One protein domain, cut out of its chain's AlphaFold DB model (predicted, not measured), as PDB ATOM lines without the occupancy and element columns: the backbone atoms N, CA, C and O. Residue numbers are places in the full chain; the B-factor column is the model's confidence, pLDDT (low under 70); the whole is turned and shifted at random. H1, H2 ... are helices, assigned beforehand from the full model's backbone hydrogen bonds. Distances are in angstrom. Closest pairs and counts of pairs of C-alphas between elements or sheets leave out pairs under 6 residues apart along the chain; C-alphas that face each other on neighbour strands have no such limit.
ATOM      1  N   GLN A  52     162.961 208.812 221.070       90.19
ATOM      2  CA  GLN A  52     162.634 207.716 220.151       90.19
ATOM      3  C   GLN A  52     163.216 206.376 220.625       90.19
ATOM      4  O   GLN A  52     162.512 205.367 220.605       90.19
ATOM      5  N   ILE A  53     164.460 206.363 221.121       93.69
ATOM      6  CA  ILE A  53     165.090 205.165 221.695       93.69
ATOM      7  C   ILE A  53     164.286 204.656 222.892       93.69
ATOM      8  O   ILE A  53     163.981 203.469 222.961       93.69
ATOM      9  N   ALA A  54     163.910 205.542 223.815       92.75
ATOM     10  CA  ALA A  54     163.130 205.176 224.991       92.75
ATOM     11  C   ALA A  54     161.731 204.667 224.613       92.75
ATOM     12  O   ALA A  54     161.275 203.659 225.155       92.75
ATOM     13  N   TYR A  55     161.068 205.334 223.660       91.69
ATOM     14  CA  TYR A  55     159.739 204.955 223.187       91.69
ATOM     15  C   TYR A  55     159.762 203.559 222.555       91.69
ATOM     16  O   TYR A  55     159.103 202.639 223.035       91.69
ATOM     17  N   PHE A  56     160.573 203.370 221.512       93.00
ATOM     18  CA  PHE A  56     160.613 202.109 220.778       93.00
ATOM     19  C   PHE A  56     161.299 200.987 221.563       93.00
ATOM     20  O   PHE A  56     160.923 199.827 221.411       93.00
ATOM     21  N   GLY A  57     162.229 201.313 222.463       94.12
ATOM     22  CA  GLY A  57     162.760 200.370 223.446       94.12
ATOM     23  C   GLY A  57     161.651 199.800 224.328       94.12
ATOM     24  O   GLY A  57     161.497 198.583 224.403       94.12
ATOM     25  N   GLY A  58     160.802 200.665 224.893       92.44
ATOM     26  CA  GLY A  58     159.665 200.240 225.714       92.44
ATOM     27  C   GLY A  58     158.592 199.462 224.942       92.44
ATOM     28  O   GLY A  58     157.994 198.540 225.491       92.44
ATOM     29  N   VAL A  59     158.358 199.794 223.667       92.94
ATOM     30  CA  VAL A  59     157.483 199.011 222.771       92.94
ATOM     31  C   VAL A  59     158.067 197.612 222.559       92.94
ATOM     32  O   VAL A  59     157.363 196.617 222.712       92.94
ATOM     33  N   ARG A  60     159.363 197.525 222.238       94.69
ATOM     34  CA  ARG A  60     160.055 196.263 221.951       94.69
ATOM     35  C   ARG A  60     160.105 195.329 223.154       94.69
ATOM     36  O   ARG A  60     159.909 194.135 222.973       94.69
ATOM     37  N   GLU A  61     160.335 195.856 224.355       94.12
ATOM     38  CA  GLU A  61     160.349 195.085 225.611       94.12
ATOM     39  C   GLU A  61     159.032 194.341 225.876       94.12
ATOM     40  O   GLU A  61     159.023 193.327 226.568       94.12
ATOM     41  N   LYS A  62     157.920 194.838 225.323       92.19
ATOM     42  CA  LYS A  62     156.578 194.270 225.495       92.19
ATOM     43  C   LYS A  62     156.145 193.349 224.355       92.19
ATOM     44  O   LYS A  62     155.069 192.761 224.434       92.19
ATOM     45  N   LEU A  63     156.940 193.251 223.293       93.75
ATOM     46  CA  LEU A  63     156.701 192.341 222.177       93.75
ATOM     47  C   LEU A  63     157.473 191.040 222.393       93.75
ATOM     48  O   LEU A  63     158.562 191.046 222.967       93.75
ATOM     49  N   ASP A  64     156.957 189.929 221.866       93.81
ATOM     50  CA  ASP A  64     157.728 188.684 221.830       93.81
ATOM     51  C   ASP A  64     159.019 188.913 221.003       93.81
ATOM     52  O   ASP A  64     158.937 189.355 219.848       93.81
ATOM     53  N   PRO A  65     160.218 188.631 221.554       94.81
ATOM     54  CA  PRO A  65     161.496 188.820 220.868       94.81
ATOM     55  C   PRO A  65     161.634 188.089 219.527       94.81
ATOM     56  O   PRO A  65     162.471 188.476 218.714       94.81
ATOM     57  N   LYS A  66     160.846 187.034 219.292       95.12
ATOM     58  CA  LYS A  66     160.855 186.249 218.048       95.12
ATOM     59  C   LYS A  66     160.000 186.868 216.943       95.12
ATOM     60  O   LYS A  66     160.040 186.398 215.808       95.12
ATOM     61  N   THR A  67     159.218 187.898 217.258       95.31
ATOM     62  CA  THR A  67     158.370 188.573 216.274       95.31
ATOM     63  C   THR A  67     159.199 189.404 215.306       95.31
ATOM     64  O   THR A  67     160.195 190.033 215.681       95.31
ATOM     65  N   LYS A  68     158.741 189.476 214.053       95.06
ATOM     66  CA  LYS A  68     159.337 190.358 213.046       95.06
ATOM     67  C   LYS A  68     159.364 191.807 213.540       95.06
ATOM     68  O   LYS A  68     160.388 192.471 213.415       95.06
ATOM     69  N   ARG A  69     158.290 192.276 214.188       94.88
ATOM     70  CA  ARG A  69     158.229 193.646 214.704       94.88
ATOM     71  C   ARG A  69     159.292 193.939 215.759       94.88
ATOM     72  O   ARG A  69     159.850 195.032 215.755       94.88
ATOM     73  N   SER A  70     159.600 192.986 216.641       95.25
ATOM     74  CA  SER A  70     160.681 193.161 217.617       95.25
ATOM     75  C   SER A  70     162.047 193.319 216.933       95.25
ATOM     76  O   SER A  70     162.842 194.170 217.343       95.25
ATOM     77  N   ALA A  71     162.298 192.571 215.853       95.19
ATOM     78  CA  ALA A  71     163.516 192.694 215.049       95.19
ATOM     79  C   ALA A  71     163.584 194.022 214.270       95.19
ATOM     80  O   ALA A  71     164.619 194.691 214.298       95.19
ATOM     81  N   ASP A  72     162.481 194.446 213.649       94.38
ATOM     82  CA  ASP A  72     162.393 195.728 212.933       94.38
ATOM     83  C   ASP A  72     162.673 196.907 213.881       94.38
ATOM     84  O   ASP A  72     163.454 197.808 213.565       94.38
ATOM     85  N   ILE A  73     162.098 196.870 215.089       95.25
ATOM     86  CA  ILE A  73     162.374 197.874 216.119       95.25
ATOM     87  C   ILE A  73     163.838 197.812 216.568       95.25
ATOM     88  O   ILE A  73     164.461 198.854 216.753       95.25
ATOM     89  N   ALA A  74     164.422 196.620 216.725       95.38
ATOM     90  CA  ALA A  74     165.832 196.488 217.092       95.38
ATOM     91  C   ALA A  74     166.758 197.163 216.067       95.38
ATOM     92  O   ALA A  74     167.680 197.888 216.451       95.38
ATOM     93  N   LEU A  75     166.486 196.971 214.773       94.44
ATOM     94  CA  LEU A  75     167.227 197.622 213.696       94.44
ATOM     95  C   LEU A  75     167.072 199.144 213.768       94.44
ATOM     96  O   LEU A  75     168.070 199.865 213.725       94.44
ATOM     97  N   TYR A  76     165.850 199.636 213.945       94.44
ATOM     98  CA  TYR A  76     165.589 201.065 214.080       94.44
ATOM     99  C   TYR A  76     166.327 201.688 215.279       94.44
ATOM    100  O   TYR A  76     167.021 202.696 215.137       94.44
ATOM    101  N   LEU A  77     166.285 201.030 216.442       94.88
ATOM    102  CA  LEU A  77     167.031 201.442 217.633       94.88
ATOM    103  C   LEU A  77     168.543 201.461 217.393       94.88
ATOM    104  O   LEU A  77     169.224 202.350 217.899       94.88
ATOM    105  N   SER A  78     169.089 200.516 216.624       95.25
ATOM    106  CA  SER A  78     170.523 200.510 216.306       95.25
ATOM    107  C   SER A  78     170.944 201.749 215.503       95.25
ATOM    108  O   SER A  78     171.970 202.355 215.810       95.25
ATOM    109  N   ARG A  79     170.110 202.194 214.551       93.94
ATOM    110  CA  ARG A  79     170.350 203.404 213.746       93.94
ATOM    111  C   ARG A  79     170.289 204.665 214.603       93.94
ATOM    112  O   ARG A  79     171.181 205.504 214.514       93.94
ATOM    113  N   LEU A  80     169.297 204.761 215.491       94.25
ATOM    114  CA  LEU A  80     169.188 205.869 216.444       94.25
ATOM    115  C   LEU A  80     170.395 205.937 217.393       94.25
ATOM    116  O   LEU A  80     170.918 207.020 217.649       94.25
ATOM    117  N   ASN A  81     170.868 204.788 217.886       94.19
ATOM    118  CA  ASN A  81     172.056 204.720 218.742       94.19
ATOM    119  C   ASN A  81     173.349 205.089 217.994       94.19
ATOM    120  O   ASN A  81     174.248 205.689 218.580       94.19
ATOM    121  N   ALA A  82     173.448 204.783 216.700       94.00
ATOM    122  CA  ALA A  82     174.556 205.265 215.882       94.00
ATOM    123  C   ALA A  82     174.487 206.793 215.697       94.00
ATOM    124  O   ALA A  82     175.490 207.481 215.877       94.00
ATOM    125  N   ALA A  83     173.299 207.334 215.412       91.69
ATOM    126  CA  ALA A  83     173.109 208.765 215.182       91.69
ATOM    127  C   ALA A  83     173.363 209.613 216.438       91.69
ATOM    128  O   ALA A  83     173.966 210.680 216.350       91.69
ATOM    129  N   ILE A  84     172.964 209.144 217.625       91.62
ATOM    130  CA  ILE A  84     173.242 209.870 218.873       91.62
ATOM    131  C   ILE A  84     174.740 209.888 219.217       91.62
ATOM    132  O   ILE A  84     175.220 210.872 219.785       91.62
ATOM    133  N   ALA A  85     175.478 208.832 218.852       92.69
ATOM    134  CA  ALA A  85     176.915 208.710 219.086       92.69
ATOM    135  C   ALA A  85     177.773 209.519 218.096       92.69
ATOM    136  O   ALA A  85     178.942 209.782 218.387       92.69
ATOM    137  N   GLU A  86     177.209 209.928 216.954       92.69
ATOM    138  CA  GLU A  86     177.881 210.806 215.996       92.69
ATOM    139  C   GLU A  86     178.214 212.159 216.648       92.69
ATOM    140  O   GLU A  86     177.430 212.716 217.423       92.69
ATOM    141  N   LYS A  87     179.410 212.677 216.368       88.62
ATOM    142  CA  LYS A  87     179.924 213.935 216.924       88.62
ATOM    143  C   LYS A  87     179.894 215.065 215.906       88.62
ATOM    144  O   LYS A  87     179.771 216.216 216.308       88.62
ATOM    145  N   ASP A  88     179.997 214.735 214.623       89.44
ATOM    146  CA  ASP A  88     179.889 215.705 213.541       89.44
ATOM    147  C   ASP A  88     178.424 216.116 213.329       89.44
ATOM    148  O   ASP A  88     177.553 215.260 213.157       89.44
ATOM    149  N   LEU A  89     178.126 217.420 213.384       82.12
ATOM    150  CA  LEU A  89     176.741 217.897 213.301       82.12
ATOM    151  C   LEU A  89     176.142 217.669 211.914       82.12
ATOM    152  O   LEU A  89     174.997 217.231 211.827       82.12
ATOM    153  N   ASP A  90     176.887 217.941 210.845       85.94
ATOM    154  CA  ASP A  90     176.369 217.823 209.480       85.94
ATOM    155  C   ASP A  90     176.030 216.365 209.160       85.94
ATOM    156  O   ASP A  90     174.950 216.046 208.644       85.94
ATOM    157  N   ARG A  91     176.902 215.447 209.577       89.62
ATOM    158  CA  ARG A  91     176.661 214.012 209.491       89.62
ATOM    159  C   ARG A  91     175.523 213.569 210.399       89.62
ATOM    160  O   ARG A  91     174.664 212.820 209.943       89.62
ATOM    161  N   LYS A  92     175.450 214.054 211.642       87.94
ATOM    162  CA  LYS A  92     174.332 213.765 212.556       87.94
ATOM    163  C   LYS A  92     172.995 214.224 211.979       87.94
ATOM    164  O   LYS A  92     172.010 213.497 212.082       87.94
ATOM    165  N   ASN A  93     172.957 215.402 211.364       83.00
ATOM    166  CA  ASN A  93     171.768 215.955 210.727       83.00
ATOM    167  C   ASN A  93     171.354 215.129 209.501       83.00
ATOM    168  O   ASN A  93     170.177 214.820 209.337       83.00
ATOM    169  N   THR A  94     172.326 214.694 208.694       89.62
ATOM    170  CA  THR A  94     172.082 213.778 207.567       89.62
ATOM    171  C   THR A  94     171.502 212.452 208.060       89.62
ATOM    172  O   THR A  94     170.450 212.026 207.598       89.62
ATOM    173  N   MET A  95     172.115 211.847 209.083       89.00
ATOM    174  CA  MET A  95     171.611 210.616 209.699       89.00
ATOM    175  C   MET A  95     170.202 210.793 210.269       89.00
ATOM    176  O   MET A  95     169.373 209.899 210.132       89.00
ATOM    177  N   TRP A  96     169.913 211.930 210.910       85.19
ATOM    178  CA  TRP A  96     168.567 212.242 211.387       85.19
ATOM    179  C   TRP A  96     167.556 212.263 210.237       85.19
ATOM    180  O   TRP A  96     166.503 211.631 210.345       85.19
ATOM    181  N   GLN A  97     167.885 212.950 209.142       84.88
ATOM    182  CA  GLN A  97     167.014 213.043 207.978       84.88
ATOM    183  C   GLN A  97     166.775 211.664 207.351       84.88
ATOM    184  O   GLN A  97     165.621 211.297 207.137       84.88
ATOM    185  N   ASP A  98     167.831 210.878 207.142       88.25
ATOM    186  CA  ASP A  98     167.738 209.528 206.582       88.25
ATOM    187  C   ASP A  98     166.856 208.627 207.456       88.25
ATOM    188  O   ASP A  98     165.919 207.995 206.964       88.25
ATOM    189  N   ILE A  99     167.088 208.628 208.773       88.00
ATOM    190  CA  ILE A  99     166.296 207.848 209.732       88.00
ATOM    191  C   ILE A  99     164.826 208.274 209.698       88.00
ATOM    192  O   ILE A  99     163.940 207.421 209.761       88.00
ATOM    193  N   PHE A 100     164.543 209.574 209.602       83.50
ATOM    194  CA  PHE A 100     163.176 210.087 209.542       83.50
ATOM    195  C   PHE A 100     162.472 209.718 208.225       83.50
ATOM    196  O   PHE A 100     161.312 209.296 208.227       83.50
ATOM    197  N   GLU A 101     163.163 209.837 207.092       84.19
ATOM    198  CA  GLU A 101     162.635 209.450 205.781       84.19
ATOM    199  C   GLU A 101     162.369 207.948 205.683       84.19
ATOM    200  O   GLU A 101     161.361 207.527 205.108       84.19
ATOM    201  N   GLU A 102     163.252 207.130 206.252       84.12
ATOM    202  CA  GLU A 102     163.045 205.693 206.375       84.12
ATOM    203  C   GLU A 102     161.884 205.377 207.313       84.12
ATOM    204  O   GLU A 102     161.029 204.573 206.948       84.12
ATOM    205  N   PHE A 103     161.804 206.032 208.476       83.88
ATOM    206  CA  PHE A 103     160.738 205.828 209.457       83.88
ATOM    207  C   PHE A 103     159.346 205.989 208.841       83.88
ATOM    208  O   PHE A 103     158.487 205.133 209.049       83.88
ATOM    209  N   ASN A 104     159.147 207.012 208.005       77.75
ATOM    210  CA  ASN A 104     157.885 207.244 207.293       77.75
ATOM    211  C   ASN A 104     157.485 206.105 206.340       77.75
ATOM    212  O   ASN A 104     156.319 205.996 205.964       77.75
ATOM    213  N   LYS A 105     158.437 205.258 205.936       82.69
ATOM    214  CA  LYS A 105     158.205 204.074 205.095       82.69
ATOM    215  C   LYS A 105     158.017 202.804 205.929       82.69
ATOM    216  O   LYS A 105     157.667 201.762 205.377       82.69
ATOM    217  N   THR A 106     158.270 202.860 207.237       81.31
ATOM    218  CA  THR A 106     158.151 201.694 208.115       81.31
ATOM    219  C   THR A 106     156.709 201.431 208.525       81.31
ATOM    220  O   THR A 106     155.884 202.335 208.650       81.31
ATOM    221  N   SER A 107     156.418 200.169 208.829       85.56
ATOM    222  CA  SER A 107     155.153 199.767 209.431       85.56
ATOM    223  C   SER A 107     155.140 199.931 210.952       85.56
ATOM    224  O   SER A 107     154.142 199.541 211.546       85.56
ATOM    225  N   LEU A 108     156.172 200.518 211.586       88.38
ATOM    226  CA  LEU A 108     156.426 200.482 213.040       88.38
ATOM    227  C   LEU A 108     155.273 200.973 213.925       88.38
ATOM    228  O   LEU A 108     155.182 200.546 215.068       88.38
ATOM    229  N   LEU A 109     154.397 201.840 213.417       88.25
ATOM    230  CA  LEU A 109     153.218 202.340 214.141       88.25
ATOM    231  C   LEU A 109     151.904 201.654 213.732       88.25
ATOM    232  O   LEU A 109     150.854 201.905 214.315       88.25
ATOM    233  N   SER A 110     151.950 200.791 212.722       88.81
ATOM    234  CA  SER A 110     150.804 200.057 212.184       88.81
ATOM    235  C   SER A 110     150.885 198.579 212.549       88.81
ATOM    236  O   SER A 110     151.967 197.983 212.513       88.81
ATOM    237  N   ASN A 111     149.748 197.977 212.888       92.31
ATOM    238  CA  ASN A 111     149.720 196.571 213.255       92.31
ATOM    239  C   ASN A 111     149.535 195.657 212.040       92.31
ATOM    240  O   ASN A 111     148.701 195.912 211.171       92.31
ATOM    241  N   ARG A 112     150.272 194.550 212.059       91.75
ATOM    242  CA  ARG A 112     150.019 193.343 211.274       91.75
ATOM    243  C   ARG A 112     150.141 192.173 212.236       91.75
ATOM    244  O   ARG A 112     151.204 191.997 212.829       91.75
ATOM    245  N   VAL A 113     149.060 191.421 212.431       92.44
ATOM    246  CA  VAL A 113     148.973 190.386 213.480       92.44
ATOM    247  C   VAL A 113     150.065 189.333 213.292       92.44
ATOM    248  O   VAL A 113     150.689 188.903 214.254       92.44
ATOM    249  N   GLU A 114     150.373 188.982 212.048       93.50
ATOM    250  CA  GLU A 114     151.447 188.065 211.675       93.50
ATOM    251  C   GLU A 114     152.861 188.585 212.001       93.50
ATOM    252  O   GLU A 114     153.796 187.797 212.120       93.50
ATOM    253  N   GLU A 115     153.039 189.901 212.165       93.19
ATOM    254  CA  GLU A 115     154.330 190.519 212.491       93.19
ATOM    255  C   GLU A 115     154.509 190.800 213.983       93.19
ATOM    256  O   GLU A 115     155.649 190.959 214.419       93.19
ATOM    257  N   THR A 116     153.414 190.909 214.741       93.19
ATOM    258  CA  THR A 116     153.406 191.340 216.151       93.19
ATOM    259  C   THR A 116     152.888 190.274 217.113       93.19
ATOM    260  O   THR A 116     153.221 190.326 218.292       93.19
ATOM    261  N   GLY A 117     152.075 189.327 216.636       92.62
ATOM    262  CA  GLY A 117     151.324 188.385 217.467       92.62
ATOM    263  C   GLY A 117     150.159 189.017 218.237       92.62
ATOM    264  O   GLY A 117     149.566 188.349 219.077       92.62
ATOM    265  N   LEU A 118     149.836 190.289 217.976       94.69
ATOM    266  CA  LEU A 118     148.845 191.069 218.717       94.69
ATOM    267  C   LEU A 118     147.693 191.502 217.812       94.69
ATOM    268  O   LEU A 118     147.892 191.816 216.636       94.69
ATOM    269  N   SER A 119     146.488 191.600 218.369       94.94
ATOM    270  CA  SER A 119     145.373 192.284 217.713       94.94
ATOM    271  C   SER A 119     145.648 193.786 217.562       94.94
ATOM    272  O   SER A 119     146.491 194.366 218.251       94.94
ATOM    273  N   ASN A 120     144.904 194.458 216.676       93.19
ATOM    274  CA  ASN A 120     145.063 195.902 216.466       93.19
ATOM    275  C   ASN A 120     144.847 196.706 217.756       93.19
ATOM    276  O   ASN A 120     145.599 197.642 218.015       93.19
ATOM    277  N   SER A 121     143.861 196.327 218.573       93.75
ATOM    278  CA  SER A 121     143.583 196.977 219.857       93.75
ATOM    279  C   SER A 121     144.712 196.784 220.865       93.75
ATOM    280  O   SER A 121     145.088 197.738 221.540       93.75
ATOM    281  N   GLU A 122     145.279 195.579 220.950       94.62
ATOM    282  CA  GLU A 122     146.399 195.294 221.855       94.62
ATOM    283  C   GLU A 122     147.655 196.048 221.428       94.62
ATOM    284  O   GLU A 122     148.327 196.655 222.259       94.62
ATOM    285  N   TYR A 123     147.944 196.076 220.124       94.25
ATOM    286  CA  TYR A 123     149.085 196.818 219.606       94.25
ATOM    287  C   TYR A 123     148.927 198.327 219.814       94.25
ATOM    288  O   TYR A 123     149.867 198.998 220.233       94.25
ATOM    289  N   GLN A 124     147.730 198.870 219.592       92.19
ATOM    290  CA  GLN A 124     147.464 200.284 219.838       92.19
ATOM    291  C   GLN A 124     147.588 200.631 221.325       92.19
ATOM    292  O   GLN A 124     148.244 201.616 221.657       92.19
ATOM    293  N   ALA A 125     147.050 199.795 222.221       92.50
ATOM    294  CA  ALA A 125     147.212 199.966 223.664       92.50
ATOM    295  C   ALA A 125     148.691 199.930 224.080       92.50
ATOM    296  O   ALA A 125     149.118 200.733 224.911       92.50
ATOM    297  N   LEU A 126     149.485 199.054 223.458       92.19
ATOM    298  CA  LEU A 126     150.927 198.971 223.667       92.19
ATOM    299  C   LEU A 126     151.632 200.267 223.241       92.19
ATOM    300  O   LEU A 126     152.448 200.762 224.012       92.19
ATOM    301  N   LEU A 127     151.292 200.836 222.076       90.56
ATOM    302  CA  LEU A 127     151.851 202.099 221.561       90.56
ATOM    303  C   LEU A 127     151.427 203.340 222.368       90.56
ATOM    304  O   LEU A 127     152.116 204.363 222.334       90.56
ATOM    305  N   THR A 128     150.307 203.268 223.090       89.00
ATOM    306  CA  THR A 128     149.762 204.380 223.887       89.00
ATOM    307  C   THR A 128     149.834 204.148 225.392       89.00
ATOM    308  O   THR A 128     149.110 204.809 226.140       89.00
ATOM    309  N   ASP A 129     150.675 203.225 225.856       88.69
ATOM    310  CA  ASP A 129     150.862 202.993 227.288       88.69
ATOM    311  C   ASP A 129     151.294 204.276 228.021       88.69
ATOM    312  O   ASP A 129     151.960 205.145 227.459       88.69
ATOM    313  N   LYS A 130     150.951 204.389 229.307       85.50
ATOM    314  CA  LYS A 130     151.205 205.567 230.142       85.50
ATOM    315  C   LYS A 130     152.669 206.019 230.102       85.50
ATOM    316  O   LYS A 130     152.925 207.206 229.912       85.50
ATOM    317  N   LYS A 131     153.626 205.086 230.193       85.38
ATOM    318  CA  LYS A 131     155.065 205.394 230.084       85.38
ATOM    319  C   LYS A 131     155.405 206.039 228.735       85.38
ATOM    320  O   LYS A 131     156.194 206.976 228.669       85.38
ATOM    321  N   LEU A 132     154.793 205.561 227.655       83.44
ATOM    322  CA  LEU A 132     155.000 206.105 226.315       83.44
ATOM    323  C   LEU A 132     154.337 207.477 226.152       83.44
ATOM    324  O   LEU A 132     154.925 208.364 225.543       83.44
ATOM    325  N   GLN A 133     153.163 207.691 226.751       85.62
ATOM    326  CA  GLN A 133     152.529 209.011 226.786       85.62
ATOM    327  C   GLN A 133     153.395 210.042 227.518       85.62
ATOM    328  O   GLN A 133     153.471 211.191 227.091       85.62
ATOM    329  N   GLU A 134     154.057 209.647 228.607       87.62
ATOM    330  CA  GLU A 134     155.001 210.503 229.334       87.62
ATOM    331  C   GLU A 134     156.226 210.854 228.477       87.62
ATOM    332  O   GLU A 134     156.598 212.026 228.404       87.62
ATOM    333  N   ILE A 135     156.789 209.883 227.744       84.31
ATOM    334  CA  ILE A 135     157.885 210.124 226.791       84.31
ATOM    335  C   ILE A 135     157.451 211.105 225.693       84.31
ATOM    336  O   ILE A 135     158.157 212.076 225.422       84.31
ATOM    337  N   THR A 136     156.269 210.912 225.104       79.38
ATOM    338  CA  THR A 136     155.726 211.817 224.081       79.38
ATOM    339  C   THR A 136     155.489 213.226 224.631       79.38
ATOM    340  O   THR A 136     155.764 214.208 223.945       79.38
ATOM    341  N   LYS A 137     155.023 213.362 225.879       85.69
ATOM    342  CA  LYS A 137     154.877 214.676 226.530       85.69
ATOM    343  C   LYS A 137     156.226 215.368 226.708       85.69
ATOM    344  O   LYS A 137     156.341 216.536 226.347       85.69
ATOM    345  N   SER A 138     157.235 214.656 227.214       85.19
ATOM    346  CA  SER A 138     158.595 215.197 227.364       85.19
ATOM    347  C   SER A 138     159.154 215.666 226.023       85.19
ATOM    348  O   SER A 138     159.666 216.775 225.921       85.19
ATOM    349  N   PHE A 139     158.964 214.869 224.972       83.75
ATOM    350  CA  PHE A 139     159.370 215.218 223.614       83.75
ATOM    351  C   PHE A 139     158.756 216.542 223.130       83.75
ATOM    352  O   PHE A 139     159.463 217.398 222.600       83.75
ATOM    353  N   VAL A 140     157.449 216.746 223.333       81.38
ATOM    354  CA  VAL A 140     156.775 217.997 222.942       81.38
ATOM    355  C   VAL A 140     157.330 219.194 223.719       81.38
ATOM    356  O   VAL A 140     157.496 220.274 223.145       81.38
ATOM    357  N   VAL A 141     157.653 219.014 225.003       86.88
ATOM    358  CA  VAL A 141     158.274 220.057 225.834       86.88
ATOM    359  C   VAL A 141     159.668 220.418 225.318       86.88
ATOM    360  O   VAL A 141     159.961 221.608 225.183       86.88
ATOM    361  N   ASP A 142     160.497 219.433 224.970       81.94
ATOM    362  CA  ASP A 142     161.850 219.659 224.447       81.94
ATOM    363  C   ASP A 142     161.818 220.438 223.123       81.94
ATOM    364  O   ASP A 142     162.520 221.440 222.961       81.94
ATOM    365  N   VAL A 143     160.934 220.040 222.199       79.50
ATOM    366  CA  VAL A 143     160.729 220.731 220.915       79.50
ATOM    367  C   VAL A 143     160.244 222.165 221.132       79.50
ATOM    368  O   VAL A 143     160.768 223.100 220.526       79.50
ATOM    369  N   THR A 144     159.267 222.364 222.019       80.94
ATOM    370  CA  THR A 144     158.731 223.700 222.325       80.94
ATOM    371  C   THR A 144     159.813 224.603 222.912       80.94
ATOM    372  O   THR A 144     159.970 225.748 222.489       80.94
ATOM    373  N   THR A 145     160.601 224.073 223.849       86.44
ATOM    374  CA  THR A 145     161.706 224.794 224.488       86.44
ATOM    375  C   THR A 145     162.746 225.234 223.463       86.44
ATOM    376  O   THR A 145     163.174 226.389 223.483       86.44
ATOM    377  N   TYR A 146     163.108 224.354 222.527       85.88
ATOM    378  CA  TYR A 146     164.012 224.698 221.433       85.88
ATOM    379  C   TYR A 146     163.481 225.862 220.588       85.88
ATOM    380  O   TYR A 146     164.196 226.844 220.387       85.88
ATOM    381  N   PHE A 147     162.222 225.803 220.138       80.38
ATOM    382  CA  PHE A 147     161.647 226.868 219.307       80.38
ATOM    383  C   PHE A 147     161.606 228.219 220.026       80.38
ATOM    384  O   PHE A 147     161.895 229.245 219.411       80.38
ATOM    385  N   VAL A 148     161.311 228.227 221.329       87.81
ATOM    386  CA  VAL A 148     161.358 229.450 222.144       87.81
ATOM    387  C   VAL A 148     162.775 230.025 222.184       87.81
ATOM    388  O   VAL A 148     162.949 231.220 221.945       87.81
ATOM    389  N   LYS A 149     163.798 229.193 222.422       83.56
ATOM    390  CA  LYS A 149     165.198 229.646 222.418       83.56
ATOM    391  C   LYS A 149     165.626 230.175 221.049       83.56
ATOM    392  O   LYS A 149     166.222 231.245 220.973       83.56
ATOM    393  N   MET A 150     165.267 229.491 219.961       82.06
ATOM    394  CA  MET A 150     165.595 229.950 218.604       82.06
ATOM    395  C   MET A 150     164.933 231.291 218.276       82.06
ATOM    396  O   MET A 150     165.564 232.159 217.670       82.06
ATOM    397  N   ALA A 151     163.686 231.496 218.711       79.50
ATOM    398  CA  ALA A 151     163.005 232.779 218.567       79.50
ATOM    399  C   ALA A 151     163.719 233.892 219.354       79.50
ATOM    400  O   ALA A 151     163.912 234.989 218.830       79.50
ATOM    401  N   GLN A 152     164.172 233.604 220.579       81.88
ATOM    402  CA  GLN A 152     164.947 234.549 221.391       81.88
ATOM    403  C   GLN A 152     166.285 234.909 220.737       81.88
ATOM    404  O   GLN A 152     166.629 236.088 220.674       81.88
ATOM    405  N   TYR A 153     167.027 233.927 220.218       81.38
ATOM    406  CA  TYR A 153     168.289 234.178 219.514       81.38
ATOM    407  C   TYR A 153     168.082 235.006 218.252       81.38
ATOM    408  O   TYR A 153     168.770 236.005 218.062       81.38
ATOM    409  N   SER A 154     167.074 234.663 217.450       75.69
ATOM    410  CA  SER A 154     166.724 235.423 216.245       75.69
ATOM    411  C   SER A 154     166.380 236.878 216.578       75.69
ATOM    412  O   SER A 154     166.853 237.795 215.909       75.69
ATOM    413  N   GLY A 155     165.616 237.110 217.652       77.94
ATOM    414  CA  GLY A 155     165.291 238.457 218.125       77.94
ATOM    415  C   GLY A 155     166.522 239.262 218.556       77.94
ATOM    416  O   GLY A 155     166.619 240.445 218.237       77.94
ATOM    417  N   LYS A 156     167.490 238.622 219.228       79.00
ATOM    418  CA  LYS A 156     168.757 239.266 219.613       79.00
ATOM    419  C   LYS A 156     169.608 239.641 218.397       79.00
ATOM    420  O   LYS A 156     170.124 240.751 218.367       79.00
ATOM    421  N   VAL A 157     169.706 238.770 217.389       79.19
ATOM    422  CA  VAL A 157     170.441 239.066 216.142       79.19
ATOM    423  C   VAL A 157     169.833 240.268 215.414       79.19
ATOM    424  O   VAL A 157     170.559 241.170 215.008       79.19
TER     425      VAL A 157
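Overview. This is residues 52 to 157 of the 176 residues of an uncharacterized protein of Drosophila mojavensis (UniProt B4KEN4). The helices make a loose two-pronged fork: the hairpin of H2 and H3 is one prong, the long helix H6 is the other, and H1 sits between H2 and the first part of H6. H4 and H5 lie at the closed end of the fork, while at the other end residues 140 to 157 of H6 stick out as a free arm; the whole spans 54 A along its longest axis, and the body without this arm 41 A. The printed part has 106 residues with six named helices, H1 to H6 in that order along the chain, and no named strand; its class is all helix. It is loose, with a radius of gyration of the C-alphas of 16.4 A, and elongated, spanning 54 by 28 by 20 A.

Along the chain. H1, residues 52 to 61, begins at C-alpha 52 at (162.634, 207.716, 220.151) and is 13.9 A long from first to last C-alpha. H2, residues 68 to 85, is 26.1 A long and H3, residues 89 to 103, is 20.4 A long. H4, residues 113 to 116, and H5, residues 120 to 127, are brief, at 5.3 A and 10.5 A. H6, residues 130 to 157, is the longest at 41.1 A, from C-alpha 130 at (151.205, 205.567, 230.142) to C-alpha 157 at (170.441, 239.066, 216.142).

Arrangement. H2 is the hub and touches H1, H3 and H4. H1 and H2 form a helical hairpin, opposite ways at a shallow tilt of 30 degrees, and their closest C-alphas, those of Arg 60 and Ser 70, are 5.4 A apart. H2 and H3 form another, opposite ways at a shallow tilt of 14 degrees; H2 touches H3 with residues 79 to 84 alone, and the closest C-alphas, those of Ala 83 and Lys 92, are 5.8 A apart. H2 touches H4 with residues 68 to 70 alone, closest at the C-alphas of Lys 68 and Glu 115, 5.0 A apart. H6 touches H1 with residues 132 to 136 alone, opposite ways at a shallow tilt of 7 degrees, with the closest C-alphas, those of Tyr 55 and Leu 132, 5.8 A apart. H1 and H5 are close but not clearly touching, and their closest C-alphas, those of Val 59 and Leu 127, are 6.5 A apart. H5 and H6 meet only through their link. H6 is apart from H2, H3 and H4. In H1, H2, H3, H5 and H6 every backbone O i to N i+4 pair is within hydrogen-bond range; H4 is too short for such a pair, and its one O i to N i+3 pair is within range.

Size, cuts and confidence. The two C-alphas farthest apart, those of Glu 114 and Lys 156, are 54.6 A from each other. Without residues 140 to 157, which stand free, the body of 88 residues spans 41 by 26 by 20 A. The printed part has no cut and no long link. The mean pLDDT of the printed part is 88.9, no printed residue is under 70, and H6 has a mean of 83.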